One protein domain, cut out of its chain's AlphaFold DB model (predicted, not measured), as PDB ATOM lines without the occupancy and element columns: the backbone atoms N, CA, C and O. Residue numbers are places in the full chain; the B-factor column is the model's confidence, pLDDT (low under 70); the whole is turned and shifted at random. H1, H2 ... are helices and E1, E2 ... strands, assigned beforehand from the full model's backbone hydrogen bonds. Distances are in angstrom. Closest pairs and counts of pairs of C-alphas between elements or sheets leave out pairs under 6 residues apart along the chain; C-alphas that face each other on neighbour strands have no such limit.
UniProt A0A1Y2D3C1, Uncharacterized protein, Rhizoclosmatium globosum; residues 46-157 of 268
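This is residues 46 to 157 of the 268 residues of an uncharacterized protein of Rhizoclosmatium globosum (UniProt A0A1Y2D3C1). Two small, strongly twisted sheets, E1 E2 E3 and E4 E5 E6 E7, make a sandwich that is only partly face to face: they come closest where E1 meets E4 and E5, while E3 keeps clear of E5, E6 and E7. The long link from E3 to E4 folds back along the free edge of E3, and the short helices H1 and H2 lie farthest out, on loops. The printed part has 112 residues, in the order H1 E1 E2 E3 E4 H2 E5 E6 E7; both sheets are antiparallel, and the class is mostly strand, with 45 residues in named elements, under half. The whole is compact, with a radius of gyration of the C-alphas of 13.8 A, and flat, spanning 40 by 40 by 20 A.

H1, residues 51 to 54, is not on either sheet. E1, residues 60 to 64, E2, residues 67 to 71, and E3, residues 80 to 85, form a meander, each strand the antiparallel neighbour of the one before. E1 and E2 are a hairpin, with N 62 and O 69 3.0 A apart; in the hairpin of E2 and E3, N 68 and O 84 are 2.8 A apart. Residues 90 to 91 and 96 to 97 form short antiparallel pairings with E3. E4, residues 107 to 111, is an edge strand of the second sheet; its closest C-alphas to E1 are those of Val 60 and Gln 108, 6.0 A apart. H2, residues 121 to 124, is not on either sheet. E5, residues 128 to 133, is antiparallel to E4, with N 108 and O 132 2.7 A apart. E5, E6, residues 139 to 143, and E7, residues 148 to 152, form a second meander; N 131 and O 140 are 2.8 A apart, as are N 141 and O 150. The sheets' facing parts are 8.9 A centre to centre, their best planes 18 degrees apart. H1 and H2 are too short for an O i to N i+4 pair; in each, the one O i to N i+3 pair is within hydrogen-bond range.

H1 begins at C-alpha 51, (-20.239, -15.810, -1.730), and is 5.1 A long; H2 is 5.5 A. E1, E6 and E7 are each 13.1 A, E2 12.4 A, E3 15.6 A and E4 13.8 A. E5, 16.6 A, begins at C-alpha 128, (-12.487, 3.480, 14.896). E7 ends at C-alpha 152, (-1.147, 7.183, 9.890).

The two C-alphas farthest apart, those of Phe 46 and Pro 156, are 40.8 A apart. The printed part has no cut. The link from E3 to E4, residues 86 to 106, is long. Mean pLDDT of the printed part is 87.6; it is under 70 at residues 46, 100 and 115 to 124.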
ATOM      1  N   PHE A  46     -28.748 -14.993   9.958       66.00
ATOM      2  CA  PHE A  46     -30.182 -14.831   9.665       66.00
ATOM      3  C   PHE A  46     -30.464 -14.716   8.157       66.00
ATOM      4  O   PHE A  46     -31.570 -15.012   7.710       66.00
ATOM      5  N   ASN A  47     -29.464 -14.322   7.359       70.62
ATOM      6  CA  ASN A  47     -29.531 -14.267   5.899       70.62
ATOM      7  C   ASN A  47     -28.396 -15.066   5.229       70.62
ATOM      8  O   ASN A  47     -27.467 -15.550   5.878       70.62
ATOM      9  N   SER A  48     -28.492 -15.241   3.908       80.44
ATOM     10  CA  SER A  48     -27.476 -15.940   3.119       80.44
ATOM     11  C   SER A  48     -26.145 -15.195   3.172       80.44
ATOM     12  O   SER A  48     -26.074 -14.026   2.789       80.44
ATOM     13  N   ILE A  49     -25.087 -15.890   3.586       84.06
ATOM     14  CA  ILE A  49     -23.741 -15.329   3.586       84.06
ATOM     15  C   ILE A  49     -23.292 -14.988   2.153       84.06
ATOM     16  O   ILE A  49     -23.451 -15.820   1.251       84.06
ATOM     17  N   PRO A  50     -22.724 -13.793   1.908       86.81
ATOM     18  CA  PRO A  50     -22.196 -13.444   0.598       86.81
ATOM     19  C   PRO A  50     -21.140 -14.449   0.126       86.81
ATOM     20  O   PRO A  50     -20.264 -14.854   0.887       86.81
ATOM     21  N   THR A  51     -21.177 -14.828  -1.154       86.81
ATOM     22  CA  THR A  51     -20.239 -15.810  -1.730       86.81
ATOM     23  C   THR A  51     -18.755 -15.460  -1.540       86.81
ATOM     24  O   THR A  51     -17.973 -16.378  -1.292       86.81
ATOM     25  N   PRO A  52     -18.314 -14.187  -1.640       87.19
ATOM     26  CA  PRO A  52     -16.924 -13.839  -1.330       87.19
ATOM     27  C   PRO A  52     -16.550 -14.158   0.121       87.19
ATOM     28  O   PRO A  52     -15.481 -14.704   0.386       87.19
ATOM     29  N   ILE A  53     -17.469 -13.897   1.052       88.50
ATOM     30  CA  ILE A  53     -17.286 -14.149   2.479       88.50
ATOM     31  C   ILE A  53     -17.291 -15.646   2.785       88.50
ATOM     32  O   ILE A  53     -16.463 -16.110   3.561       88.50
ATOM     33  N   SER A  54     -18.164 -16.437   2.159       85.81
ATOM     34  CA  SER A  54     -18.234 -17.883   2.425       85.81
ATOM     35  C   SER A  54     -16.946 -18.637   2.072       85.81
ATOM     36  O   SER A  54     -16.712 -19.736   2.571       85.81
ATOM     37  N   LYS A  55     -16.091 -18.037   1.239       87.06
ATOM     38  CA  LYS A  55     -14.776 -18.561   0.849       87.06
ATOM     39  C   LYS A  55     -13.619 -17.937   1.633       87.06
ATOM     40  O   LYS A  55     -12.464 -18.240   1.339       87.06
ATOM     41  N   TYR A  56     -13.900 -17.060   2.593       90.25
ATOM     42  CA  TYR A  56     -12.872 -16.313   3.298       90.25
ATOM     43  C   TYR A  56     -12.254 -17.163   4.418       90.25
ATOM     44  O   TYR A  56     -12.826 -17.321   5.489       90.25
ATOM     45  N   THR A  57     -11.105 -17.785   4.150       87.69
ATOM     46  CA  THR A  57     -10.510 -18.802   5.039       87.69
ATOM     47  C   THR A  57      -9.647 -18.237   6.162       87.69
ATOM     48  O   THR A  57      -9.491 -18.901   7.183       87.69
ATOM     49  N   ASN A  58      -9.094 -17.037   5.983       89.44
ATOM     50  CA  ASN A  58      -8.282 -16.344   6.979       89.44
ATOM     51  C   ASN A  58      -8.847 -14.930   7.161       89.44
ATOM     52  O   ASN A  58      -8.466 -14.028   6.411       89.44
ATOM     53  N   PRO A  59      -9.863 -14.763   8.021       92.31
ATOM     54  CA  PRO A  59     -10.618 -13.530   8.068       92.31
ATOM     55  C   PRO A  59      -9.920 -12.445   8.895       92.31
ATOM     56  O   PRO A  59      -9.510 -12.677  10.030       92.31
ATOM     57  N   VAL A  60      -9.869 -11.230   8.351       94.38
ATOM     58  CA  VAL A  60      -9.452 -10.019   9.064       94.38
ATOM     59  C   VAL A  60     -10.702  -9.275   9.501       94.38
ATOM     60  O   VAL A  60     -11.407  -8.695   8.672       94.38
ATOM     61  N   ILE A  61     -10.996  -9.330  10.798       93.88
ATOM     62  CA  ILE A  61     -12.270  -8.871  11.351       93.88
ATOM     63  C   ILE A  61     -12.039  -7.763  12.369       93.88
ATOM     64  O   ILE A  61     -11.154  -7.864  13.215       93.88
ATOM     65  N   ALA A  62     -12.868  -6.727  12.339       92.94
ATOM     66  CA  ALA A  62     -12.948  -5.757  13.423       92.94
ATOM     67  C   ALA A  62     -14.397  -5.464  13.786       92.94
ATOM     68  O   ALA A  62     -15.255  -5.379  12.912       92.94
ATOM     69  N   HIS A  63     -14.662  -5.268  15.073       90.31
ATOM     70  CA  HIS A  63     -15.937  -4.726  15.521       90.31
ATOM     71  C   HIS A  63     -15.849  -3.200  15.525       90.31
ATOM     72  O   HIS A  63     -14.946  -2.653  16.159       90.31
ATOM     73  N   ALA A  64     -16.767  -2.528  14.839       89.06
ATOM     74  CA  ALA A  64     -16.957  -1.096  14.989       89.06
ATOM     75  C   ALA A  64     -18.381  -0.667  14.635       89.06
ATOM     76  O   ALA A  64     -18.990  -1.234  13.732       89.06
ATOM     77  N   PHE A  65     -18.903   0.317  15.366       84.94
ATOM     78  CA  PHE A  65     -20.204   0.958  15.173       84.94
ATOM     79  C   PHE A  65     -21.326  -0.020  14.775       84.94
ATOM     80  O   PHE A  65     -21.817   0.003  13.649       84.94
ATOM     81  N   PHE A  66     -21.693  -0.933  15.682       85.06
ATOM     82  CA  PHE A  66     -22.739  -1.955  15.481       85.06
ATOM     83  C   PHE A  66     -22.539  -2.871  14.258       85.06
ATOM     84  O   PHE A  66     -23.482  -3.512  13.776       85.06
ATOM     85  N   ASN A  67     -21.309  -2.971  13.753       89.75
ATOM     86  CA  ASN A  67     -20.940  -3.821  12.634       89.75
ATOM     87  C   ASN A  67     -19.701  -4.655  12.960       89.75
ATOM     88  O   ASN A  67     -18.783  -4.227  13.660       89.75
ATOM     89  N   MET A  68     -19.645  -5.847  12.377       91.94
ATOM     90  CA  MET A  68     -18.395  -6.563  12.168       91.94
ATOM     91  C   MET A  68     -17.929  -6.325  10.740       91.94
ATOM     92  O   MET A  68     -18.588  -6.738   9.785       91.94
ATOM     93  N   TYR A  69     -16.794  -5.654  10.606       93.50
ATOM     94  CA  TYR A  69     -16.146  -5.371   9.339       93.50
ATOM     95  C   TYR A  69     -15.164  -6.473   8.971       93.50
ATOM     96  O   TYR A  69     -14.388  -6.923   9.811       93.50
ATOM     97  N   PHE A  70     -15.185  -6.866   7.702       94.62
ATOM     98  CA  PHE A  70     -14.316  -7.865   7.099       94.62
ATOM     99  C   PHE A  70     -13.457  -7.174   6.044       94.62
ATOM    100  O   PHE A  70     -13.955  -6.735   5.002       94.62
ATOM    101  N   PHE A  71     -12.167  -7.068   6.340       94.50
ATOM    102  CA  PHE A  71     -11.163  -6.418   5.502       94.50
ATOM    103  C   PHE A  71     -10.525  -7.434   4.560       94.50
ATOM    104  O   PHE A  71     -10.527  -8.619   4.858       94.50
ATOM    105  N   GLY A  72      -9.982  -6.997   3.420       91.31
ATOM    106  CA  GLY A  72      -9.186  -7.876   2.549       91.31
ATOM    107  C   GLY A  72      -9.936  -9.094   1.992       91.31
ATOM    108  O   GLY A  72      -9.314 -10.097   1.639       91.31
ATOM    109  N   VAL A  73     -11.269  -9.035   1.933       91.94
ATOM    110  CA  VAL A  73     -12.103 -10.132   1.434       91.94
ATOM    111  C   VAL A  73     -11.808 -10.343  -0.056       91.94
ATOM    112  O   VAL A  73     -11.939  -9.390  -0.833       91.94
ATOM    113  N   PRO A  74     -11.464 -11.569  -0.500       88.94
ATOM    114  CA  PRO A  74     -11.122 -11.831  -1.894       88.94
ATOM    115  C   PRO A  74     -12.181 -11.320  -2.882       88.94
ATOM    116  O   PRO A  74     -13.364 -11.631  -2.755       88.94
ATOM    117  N   GLY A  75     -11.742 -10.556  -3.886       88.25
ATOM    118  CA  GLY A  75     -12.620  -9.964  -4.906       88.25
ATOM    119  C   GLY A  75     -13.278  -8.634  -4.514       88.25
ATOM    120  O   GLY A  75     -14.081  -8.126  -5.288       88.25
ATOM    121  N   THR A  76     -12.945  -8.072  -3.350       90.81
ATOM    122  CA  THR A  76     -13.375  -6.729  -2.913       90.81
ATOM    123  C   THR A  76     -12.364  -5.676  -3.373       90.81
ATOM    124  O   THR A  76     -11.166  -5.971  -3.433       90.81
ATOM    125  N   ASN A  77     -12.800  -4.460  -3.717       92.62
ATOM    126  CA  ASN A  77     -11.871  -3.417  -4.157       92.62
ATOM    127  C   ASN A  77     -11.096  -2.815  -2.976       92.62
ATOM    128  O   ASN A  77     -11.461  -2.960  -1.811       92.62
ATOM    129  N   ALA A  78     -10.000  -2.116  -3.275       91.69
ATOM    130  CA  ALA A  78      -9.299  -1.323  -2.271       91.69
ATOM    131  C   ALA A  78     -10.222  -0.208  -1.740       91.69
ATOM    132  O   ALA A  78     -10.949   0.408  -2.519       91.69
ATOM    133  N   GLY A  79     -10.199   0.052  -0.430       91.81
ATOM    134  CA  GLY A  79     -11.124   0.992   0.218       91.81
ATOM    135  C   GLY A  79     -12.505   0.415   0.569       91.81
ATOM    136  O   GLY A  79     -13.308   1.107   1.198       91.81
ATOM    137  N   GLU A  80     -12.797  -0.834   0.197       93.50
ATOM    138  CA  GLU A  80     -14.075  -1.493   0.478       93.50
ATOM    139  C   GLU A  80     -13.938  -2.591   1.540       93.50
ATOM    140  O   GLU A  80     -12.953  -3.331   1.598       93.50
ATOM    141  N   VAL A  81     -14.971  -2.725   2.368       93.88
ATOM    142  CA  VAL A  81     -15.105  -3.790   3.371       93.88
ATOM    143  C   VAL A  81     -16.475  -4.432   3.275       93.88
ATOM    144  O   VAL A  81     -17.461  -3.787   2.924       93.88
ATOM    145  N   TRP A  82     -16.578  -5.700   3.652       94.25
ATOM    146  CA  TRP A  82     -17.888  -6.270   3.957       94.25
ATOM    147  C   TRP A  82     -18.260  -5.967   5.399       94.25
ATOM    148  O   TRP A  82     -17.396  -5.944   6.272       94.25
ATOM    149  N   ALA A  83     -19.548  -5.767   5.652       92.44
ATOM    150  CA  ALA A  83     -20.065  -5.528   6.987       92.44
ATOM    151  C   ALA A  83     -21.177  -6.524   7.309       92.44
ATOM    152  O   ALA A  83     -22.060  -6.792   6.486       92.44
ATOM    153  N   TYR A  84     -21.128  -7.045   8.524       92.12
ATOM    154  CA  TYR A  84     -22.206  -7.786   9.144       92.12
ATOM    155  C   TYR A  84     -22.807  -6.917  10.252       92.12
ATOM    156  O   TYR A  84     -22.128  -6.601  11.230       92.12
ATOM    157  N   ARG A  85     -24.060  -6.494  10.076       89.31
ATOM    158  CA  ARG A  85     -24.786  -5.629  11.011       89.31
ATOM    159  C   ARG A  85     -25.212  -6.464  12.208       89.31
ATOM    160  O   ARG A  85     -26.182  -7.215  12.104       89.31
ATOM    161  N   ILE A  86     -24.512  -6.333  13.335       85.81
ATOM    162  CA  ILE A  86     -24.790  -7.157  14.519       85.81
ATOM    163  C   ILE A  86     -26.170  -6.848  15.095       85.81
ATOM    164  O   ILE A  86     -26.891  -7.788  15.394       85.81
ATOM    165  N   HIS A  87     -26.601  -5.581  15.100       82.44
ATOM    166  CA  HIS A  87     -27.922  -5.174  15.595       82.44
ATOM    167  C   HIS A  87     -29.094  -5.844  14.854       82.44
ATOM    168  O   HIS A  87     -30.134  -6.114  15.445       82.44
ATOM    169  N   TYR A  88     -28.928  -6.137  13.559       83.50
ATOM    170  CA  TYR A  88     -29.953  -6.774  12.717       83.50
ATOM    171  C   TYR A  88     -29.639  -8.239  12.391       83.50
ATOM    172  O   TYR A  88     -30.444  -8.911  11.747       83.50
ATOM    173  N   ASN A  89     -28.487  -8.737  12.847       82.00
ATOM    174  CA  ASN A  89     -28.007 -10.095  12.620       82.00
ATOM    175  C   ASN A  89     -27.933 -10.465  11.117       82.00
ATOM    176  O   ASN A  89     -28.279 -11.577  10.713       82.00
ATOM    177  N   GLU A  90     -27.486  -9.533  10.266       87.31
ATOM    178  CA  GLU A  90     -27.527  -9.687   8.805       87.31
ATOM    179  C   GLU A  90     -26.281  -9.153   8.080       87.31
ATOM    180  O   GLU A  90     -25.648  -8.176   8.486       87.31
ATOM    181  N   TRP A  91     -25.960  -9.759   6.938       90.38
ATOM    182  CA  TRP A  91     -24.959  -9.239   6.006       90.38
ATOM    183  C   TRP A  91     -25.455  -8.018   5.227       90.38
ATOM    184  O   TRP A  91     -26.601  -7.980   4.774       90.38
ATOM    185  N   GLY A  92     -24.561  -7.053   4.993       89.31
ATOM    186  CA  GLY A  92     -24.768  -6.012   3.989       89.31
ATOM    187  C   GLY A  92     -24.957  -6.602   2.586       89.31
ATOM    188  O   GLY A  92     -24.441  -7.673   2.274       89.31
ATOM    189  N   ALA A  93     -25.696  -5.902   1.721       88.88
ATOM    190  CA  ALA A  93     -26.013  -6.393   0.374       88.88
ATOM    191  C   ALA A  93     -24.798  -6.420  -0.576       88.88
ATOM    192  O   ALA A  93     -24.797  -7.154  -1.563       88.88
ATOM    193  N   ALA A  94     -23.783  -5.605  -0.292       92.00
ATOM    194  CA  ALA A  94     -22.572  -5.433  -1.087       92.00
ATOM    195  C   ALA A  94     -21.429  -4.920  -0.184       92.00
ATOM    196  O   ALA A  94     -21.721  -4.422   0.914       92.00
ATOM    197  N   PRO A  95     -20.159  -4.978  -0.634       92.56
ATOM    198  CA  PRO A  95     -19.072  -4.269   0.030       92.56
ATOM    199  C   PRO A  95     -19.408  -2.781   0.170       92.56
ATOM    200  O   PRO A  95     -20.034  -2.190  -0.711       92.56
ATOM    201  N   GLN A  96     -19.027  -2.189   1.294       91.00
ATOM    202  CA  GLN A  96     -19.236  -0.783   1.599       91.00
ATOM    203  C   GLN A  96     -17.902  -0.038   1.493       91.00
ATOM    204  O   GLN A  96     -16.905  -0.515   2.047       91.00
ATOM    205  N   PRO A  97     -17.856   1.121   0.817       91.06
ATOM    206  CA  PRO A  97     -16.683   1.981   0.854       91.06
ATOM    207  C   PRO A  97     -16.554   2.601   2.249       91.06
ATOM    208  O   PRO A  97     -17.529   3.135   2.777       91.06
ATOM    209  N   VAL A  98     -15.358   2.570   2.839       86.44
ATOM    210  CA  VAL A  98     -15.105   3.146   4.178       86.44
ATOM    211  C   VAL A  98     -14.042   4.247   4.169       86.44
ATOM    212  O   VAL A  98     -13.305   4.444   5.130       86.44
ATOM    213  N   GLY A  99     -13.987   5.022   3.087       72.06
ATOM    214  CA  GLY A  99     -13.089   6.170   2.934       72.06
ATOM    215  C   GLY A  99     -11.804   5.824   2.180       72.06
ATOM    216  O   GLY A  99     -11.802   4.872   1.410       72.06
ATOM    217  N   ALA A 100     -10.744   6.632   2.340       68.12
ATOM    218  CA  ALA A 100      -9.466   6.537   1.615       68.12
ATOM    219  C   ALA A 100      -8.981   5.102   1.308       68.12
ATOM    220  O   ALA A 100      -9.196   4.168   2.076       68.12
ATOM    221  N   THR A 101      -8.265   4.946   0.193       81.94
ATOM    222  CA  THR A 101      -7.871   3.656  -0.386       81.94
ATOM    223  C   THR A 101      -6.862   2.891   0.486       81.94
ATOM    224  O   THR A 101      -5.655   2.969   0.263       81.94
ATOM    225  N   PHE A 102      -7.330   2.132   1.480       86.31
ATOM    226  CA  PHE A 102      -6.527   1.064   2.089       86.31
ATOM    227  C   PHE A 102      -6.468  -0.139   1.129       86.31
ATOM    228  O   PHE A 102      -7.410  -0.356   0.357       86.31
ATOM    229  N   PRO A 103      -5.369  -0.912   1.110       90.31
ATOM    230  CA  PRO A 103      -5.180  -1.964   0.120       90.31
ATOM    231  C   PRO A 103      -6.172  -3.117   0.316       90.31
ATOM    232  O   PRO A 103      -6.510  -3.486   1.439       90.31
ATOM    233  N   SER A 104      -6.596  -3.730  -0.793       89.94
ATOM    234  CA  SER A 104      -7.368  -4.977  -0.764       89.94
ATOM    235  C   SER A 104      -6.423  -6.164  -0.575       89.94
ATOM    236  O   SER A 104      -6.025  -6.834  -1.528       89.94
ATOM    237  N   MET A 105      -5.984  -6.368   0.665       92.06
ATOM    238  CA  MET A 105      -5.103  -7.472   1.041       92.06
ATOM    239  C   MET A 105      -5.347  -7.925   2.477       92.06
ATOM    240  O   MET A 105      -6.044  -7.263   3.244       92.06
ATOM    241  N   HIS A 106      -4.774  -9.074   2.830       94.31
ATOM    242  CA  HIS A 106      -4.810  -9.580   4.195       94.31
ATOM    243  C   HIS A 106      -3.945  -8.716   5.133       94.31
ATOM    244  O   HIS A 106      -3.002  -8.045   4.705       94.31
ATOM    245  N   GLY A 107      -4.285  -8.726   6.416       95.31
ATOM    246  CA  GLY A 107      -3.650  -7.911   7.435       95.31
ATOM    247  C   GLY A 107      -4.141  -8.245   8.836       95.31
ATOM    248  O   GLY A 107      -4.621  -9.339   9.122       95.31
ATOM    249  N   GLN A 108      -4.052  -7.257   9.711       96.69
ATOM    250  CA  GLN A 108      -4.519  -7.298  11.083       96.69
ATOM    251  C   GLN A 108      -5.301  -6.031  11.400       96.69
ATOM    252  O   GLN A 108      -5.106  -4.980  10.784       96.69
ATOM    253  N   THR A 109      -6.173  -6.134  12.392       96.81
ATOM    254  CA  THR A 109      -7.034  -5.044  12.837       96.81
ATOM    255  C   THR A 109      -6.945  -4.837  14.342       96.81
ATOM    256  O   THR A 109      -6.652  -5.765  15.094       96.81
ATOM    257  N   ALA A 110      -7.226  -3.616  14.791       96.94
ATOM    258  CA  ALA A 110      -7.447  -3.310  16.202       96.94
ATOM    259  C   ALA A 110      -8.528  -2.234  16.350       96.94
ATOM    260  O   ALA A 110      -8.426  -1.162  15.755       96.94
ATOM    261  N   THR A 111      -9.559  -2.513  17.146       94.75
ATOM    262  CA  THR A 111     -10.637  -1.560  17.444       94.75
ATOM    263  C   THR A 111     -10.209  -0.621  18.565       94.75
ATOM    264  O   THR A 111      -9.825  -1.083  19.639       94.75
ATOM    265  N   PHE A 112     -10.304   0.689  18.335       93.31
ATOM    266  CA  PHE A 112     -10.066   1.687  19.375       93.31
ATOM    267  C   PHE A 112     -11.259   1.766  20.322       93.31
ATOM    268  O   PHE A 112     -12.417   1.744  19.905       93.31
ATOM    269  N   LEU A 113     -10.954   1.855  21.611       86.75
ATOM    270  CA  LEU A 113     -11.948   1.918  22.674       86.75
ATOM    271  C   LEU A 113     -12.443   3.348  22.884       86.75
ATOM    272  O   LEU A 113     -11.858   4.319  22.419       86.75
ATOM    273  N   TYR A 114     -13.502   3.493  23.665       76.94
ATOM    274  CA  TYR A 114     -13.935   4.807  24.107       76.94
ATOM    275  C   TYR A 114     -13.042   5.392  25.176       76.94
ATOM    276  O   TYR A 114     -12.592   4.692  26.083       76.94
ATOM    277  N   LYS A 115     -12.872   6.714  25.122       68.25
ATOM    278  CA  LYS A 115     -12.217   7.459  26.194       68.25
ATOM    279  C   LYS A 115     -13.037   7.419  27.486       68.25
ATOM    280  O   LYS A 115     -12.465   7.265  28.562       68.25
ATOM    281  N   ASN A 116     -14.362   7.566  27.396       65.12
ATOM    282  CA  ASN A 116     -15.277   7.464  28.534       65.12
ATOM    283  C   ASN A 116     -16.720   7.206  28.059       65.12
ATOM    284  O   ASN A 116     -17.213   7.913  27.182       65.12
ATOM    285  N   ALA A 117     -17.415   6.255  28.694       59.75
ATOM    286  CA  ALA A 117     -18.833   5.965  28.461       59.75
ATOM    287  C   ALA A 117     -19.741   7.200  28.622       59.75
ATOM    288  O   ALA A 117     -20.756   7.308  27.948       59.75
ATOM    289  N   SER A 118     -19.364   8.172  29.463       59.28
ATOM    290  CA  SER A 118     -20.137   9.402  29.670       59.28
ATOM    291  C   SER A 118     -20.100  10.374  28.488       59.28
ATOM    292  O   SER A 118     -20.812  11.374  28.511       59.28
ATOM    293  N   GLN A 119     -19.221  10.155  27.507       58.97
ATOM    294  CA  GLN A 119     -19.109  11.038  26.348       58.97
ATOM    295  C   GLN A 119     -20.089  10.666  25.231       58.97
ATOM    296  O   GLN A 119     -20.174  11.436  24.280       58.97
ATOM    297  N   ASN A 120     -20.851   9.560  25.365       54.09
ATOM    298  CA  ASN A 120     -21.834   9.070  24.380       54.09
ATOM    299  C   ASN A 120     -21.344   9.206  22.929       54.09
ATOM    300  O   ASN A 120     -22.115   9.495  22.014       54.09
ATOM    301  N   GLU A 121     -20.036   9.053  22.728       60.25
ATOM    302  CA  GLU A 121     -19.434   9.163  21.416       60.25
ATOM    303  C   GLU A 121     -20.013   8.009  20.590       60.25
ATOM    304  O   GLU A 121     -19.965   6.859  21.023       60.25
ATOM    305  N   HIS A 122     -20.681   8.336  19.481       66.06
ATOM    306  CA  HIS A 122     -21.354   7.381  18.589       66.06
ATOM    307  C   HIS A 122     -22.293   6.392  19.304       66.06
ATOM    308  O   HIS A 122     -22.196   5.180  19.108       66.06
ATOM    309  N   ASP A 123     -23.161   6.906  20.181       68.50
ATOM    310  CA  ASP A 123     -24.119   6.109  20.965       68.50
ATOM    311  C   ASP A 123     -23.455   5.027  21.844       68.50
ATOM    312  O   ASP A 123     -24.100   4.078  22.286       68.50
ATOM    313  N   GLY A 124     -22.152   5.163  22.122       69.75
ATOM    314  CA  GLY A 124     -21.403   4.229  22.955       69.75
ATOM    315  C   GLY A 124     -20.906   2.958  22.248       69.75
ATOM    316  O   GLY A 124     -20.502   2.032  22.951       69.75
ATOM    317  N   ALA A 125     -20.860   2.888  20.900       78.44
ATOM    318  CA  ALA A 125     -20.333   1.730  20.124       78.44
ATOM    319  C   ALA A 125     -19.079   2.003  19.234       78.44
ATOM    320  O   ALA A 125     -19.197   2.755  18.267       78.44
ATOM    321  N   PRO A 126     -17.871   1.486  19.560       85.38
ATOM    322  CA  PRO A 126     -16.580   2.049  19.118       85.38
ATOM    323  C   PRO A 126     -16.509   2.217  17.604       85.38
ATOM    324  O   PRO A 126     -16.782   1.267  16.887       85.38
ATOM    325  N   ALA A 127     -16.146   3.396  17.097       88.94
ATOM    326  CA  ALA A 127     -16.246   3.680  15.660       88.94
ATOM    327  C   ALA A 127     -14.938   3.503  14.873       88.94
ATOM    328  O   ALA A 127     -14.970   3.460  13.640       88.94
ATOM    329  N   HIS A 128     -13.793   3.412  15.549       92.31
ATOM    330  CA  HIS A 128     -12.487   3.480  14.896       92.31
ATOM    331  C   HIS A 128     -11.767   2.132  14.890       92.31
ATOM    332  O   HIS A 128     -11.681   1.453  15.914       92.31
ATOM    333  N   VAL A 129     -11.194   1.776  13.742       95.19
ATOM    334  CA  VAL A 129     -10.444   0.532  13.530       95.19
ATOM    335  C   VAL A 129      -9.118   0.850  12.863       95.19
ATOM    336  O   VAL A 129      -9.095   1.430  11.783       95.19
ATOM    337  N   ALA A 130      -8.009   0.432  13.465       96.88
ATOM    338  CA  ALA A 130      -6.731   0.345  12.770       96.88
ATOM    339  C   ALA A 130      -6.728  -0.884  11.857       96.88
ATOM    340  O   ALA A 130      -7.087  -1.967  12.312       96.88
ATOM    341  N   PHE A 131      -6.273  -0.732  10.619       96.94
ATOM    342  CA  PHE A 131      -5.953  -1.805   9.685       96.94
ATOM    343  C   PHE A 131      -4.477  -1.712   9.287       96.94
ATOM    344  O   PHE A 131      -3.997  -0.655   8.862       96.94
ATOM    345  N   VAL A 132      -3.767  -2.830   9.430       97.12
ATOM    346  CA  VAL A 132      -2.352  -2.984   9.086       97.12
ATOM    347  C   VAL A 132      -2.190  -4.211   8.192       97.12
ATOM    348  O   VAL A 132      -2.400  -5.323   8.672       97.12
ATOM    349  N   PRO A 133      -1.810  -4.057   6.920       95.75
ATOM    350  CA  PRO A 133      -1.468  -5.171   6.047       95.75
ATOM    351  C   PRO A 133      -0.335  -6.039   6.595       95.75
ATOM    352  O   PRO A 133       0.564  -5.546   7.275       95.75
ATOM    353  N   ASP A 134      -0.332  -7.320   6.226       95.00
ATOM    354  CA  ASP A 134       0.703  -8.271   6.667       95.00
ATOM    355  C   ASP A 134       2.118  -7.904   6.193       95.00
ATOM    356  O   ASP A 134       3.106  -8.338   6.783       95.00
ATOM    357  N   ASP A 135       2.227  -7.117   5.120       95.19
ATOM    358  CA  ASP A 135       3.500  -6.631   4.585       95.19
ATOM    359  C   ASP A 135       3.987  -5.333   5.247       95.19
ATOM    360  O   ASP A 135       5.042  -4.820   4.882       95.19
ATOM    361  N   TYR A 136       3.241  -4.812   6.230       95.56
ATOM    362  CA  TYR A 136       3.538  -3.570   6.947       95.56
ATOM    363  C   TYR A 136       3.643  -2.334   6.036       95.56
ATOM    364  O   TYR A 136       4.251  -1.337   6.422       95.56
ATOM    365  N   SER A 137       3.031  -2.354   4.848       95.25
ATOM    366  CA  SER A 137       3.088  -1.253   3.869       95.25
ATOM    367  C   SER A 137       2.450   0.058   4.349       95.25
ATOM    368  O   SER A 137       2.741   1.127   3.809       95.25
ATOM    369  N   GLY A 138       1.612   0.013   5.386       95.06
ATOM    370  CA  GLY A 138       1.010   1.202   5.974       95.06
ATOM    371  C   GLY A 138       0.135   0.907   7.185       95.06
ATOM    372  O   GLY A 138       0.011  -0.230   7.638       95.06
ATOM    373  N   LEU A 139      -0.472   1.972   7.703       96.12
ATOM    374  CA  LEU A 139      -1.492   1.937   8.741       96.12
ATOM    375  C   LEU A 139      -2.636   2.859   8.323       96.12
ATOM    376  O   LEU A 139      -2.418   4.037   8.029       96.12
ATOM    377  N   TRP A 140      -3.852   2.327   8.352       95.62
ATOM    378  CA  TRP A 140      -5.077   3.063   8.068       95.62
ATOM    379  C   TRP A 140      -5.998   2.989   9.272       95.62
ATOM    380  O   TRP A 140      -6.219   1.913   9.816       95.62
ATOM    381  N   VAL A 141      -6.538   4.126   9.692       95.25
ATOM    382  CA  VAL A 141      -7.552   4.199  10.738       95.25
ATOM    383  C   VAL A 141      -8.879   4.519  10.074       95.25
ATOM    384  O   VAL A 141      -9.077   5.614   9.547       95.25
ATOM    385  N   VAL A 142      -9.768   3.534  10.076       93.44
ATOM    386  CA  VAL A 142     -11.115   3.623   9.523       93.44
ATOM    387  C   VAL A 142     -12.053   4.142  10.597       93.44
ATOM    388  O   VAL A 142     -12.212   3.504  11.635       93.44
ATOM    389  N   ASN A 143     -12.695   5.274  10.339       91.19
ATOM    390  CA  ASN A 143     -13.858   5.747  11.070       91.19
ATOM    391  C   ASN A 143     -15.118   5.211  10.377       91.19
ATOM    392  O   ASN A 143     -15.575   5.741   9.363       91.19
ATOM    393  N   SER A 144     -15.666   4.144  10.948       88.56
ATOM    394  CA  SER A 144     -16.866   3.461  10.457       88.56
ATOM    395  C   SER A 144     -18.159   4.263  10.626       88.56
ATOM    396  O   SER A 144     -19.128   4.009   9.919       88.56
ATOM    397  N   TYR A 145     -18.179   5.254  11.522       86.62
ATOM    398  CA  TYR A 145     -19.359   6.082  11.759       86.62
ATOM    399  C   TYR A 145     -19.608   7.067  10.608       86.62
ATOM    400  O   TYR A 145     -20.738   7.220  10.152       86.62
ATOM    401  N   ILE A 146     -18.548   7.709  10.103       88.38
ATOM    402  CA  ILE A 146     -18.624   8.649   8.965       88.38
ATOM    403  C   ILE A 146     -18.080   8.078   7.651       88.38
ATOM    404  O   ILE A 146     -18.062   8.788   6.649       88.38
ATOM    405  N   ASN A 147     -17.661   6.810   7.631       88.38
ATOM    406  CA  ASN A 147     -17.061   6.141   6.469       88.38
ATOM    407  C   ASN A 147     -15.858   6.907   5.891       88.38
ATOM    408  O   ASN A 147     -15.735   7.092   4.678       88.38
ATOM    409  N   VAL A 148     -14.966   7.363   6.770       89.50
ATOM    410  CA  VAL A 148     -13.721   8.049   6.403       89.50
ATOM    411  C   VAL A 148     -12.539   7.216   6.876       89.50
ATOM    412  O   VAL A 148     -12.566   6.660   7.965       89.50
ATOM    413  N   THR A 149     -11.476   7.168   6.079       93.12
ATOM    414  CA  THR A 149     -10.218   6.521   6.453       93.12
ATOM    415  C   THR A 149      -9.102   7.550   6.448       93.12
ATOM    416  O   THR A 149      -8.962   8.311   5.489       93.12
ATOM    417  N   THR A 150      -8.281   7.522   7.493       92.88
ATOM    418  CA  THR A 150      -7.097   8.367   7.645       92.88
ATOM    419  C   THR A 150      -5.855   7.485   7.676       92.88
ATOM    420  O   THR A 150      -5.783   6.527   8.443       92.88
ATOM    421  N   GLN A 151      -4.859   7.801   6.851       92.81
ATOM    422  CA  GLN A 151      -3.559   7.135   6.907       92.81
ATOM    423  C   GLN A 151      -2.730   7.701   8.068       92.81
ATOM    424  O   GLN A 151      -2.699   8.913   8.281       92.81
ATOM    425  N   ALA A 152      -2.050   6.825   8.803       93.56
ATOM    426  CA  ALA A 152      -1.147   7.183   9.890       93.56
ATOM    427  C   ALA A 152       0.270   6.639   9.631       93.56
ATOM    428  O   ALA A 152       0.546   6.054   8.583       93.56
ATOM    429  N   ALA A 153       1.183   6.859  10.579       94.75
ATOM    430  CA  ALA A 153       2.576   6.446  10.453       94.75
ATOM    431  C   ALA A 153       2.714   4.928  10.237       94.75
ATOM    432  O   ALA A 153       2.196   4.122  11.017       94.75
ATOM    433  N   THR A 154       3.458   4.547   9.197       95.44
ATOM    434  CA  THR A 154       3.712   3.150   8.834       95.44
ATOM    435  C   THR A 154       4.353   2.376   9.996       95.44
ATOM    436  O   THR A 154       5.307   2.873  10.603       95.44
ATOM    437  N   PRO A 155       3.851   1.172  10.326       96.06
ATOM    438  CA  PRO A 155       4.397   0.353  11.399       96.06
ATOM    439  C   PRO A 155       5.805  -0.161  11.072       96.06
ATOM    440  O   PRO A 155       6.060  -0.579   9.943       96.06
ATOM    441  N   PRO A 156       6.729  -0.203  12.048       95.69
ATOM    442  CA  PRO A 156       8.038  -0.801  11.847       95.69
ATOM    443  C   PRO A 156       7.920  -2.307  11.610       95.69
ATOM    444  O   PRO A 156       7.242  -3.010  12.363       95.69
ATOM    445  N   GLN A 157       8.647  -2.800  10.607       96.38
ATOM    446  CA  GLN A 157       8.784  -4.232  10.325       96.38
ATOM    447  C   GLN A 157       9.934  -4.878  11.118       96.38
ATOM    448  O   GLN A 157       9.946  -6.078  11.372       96.38
TER     449      GLN A 157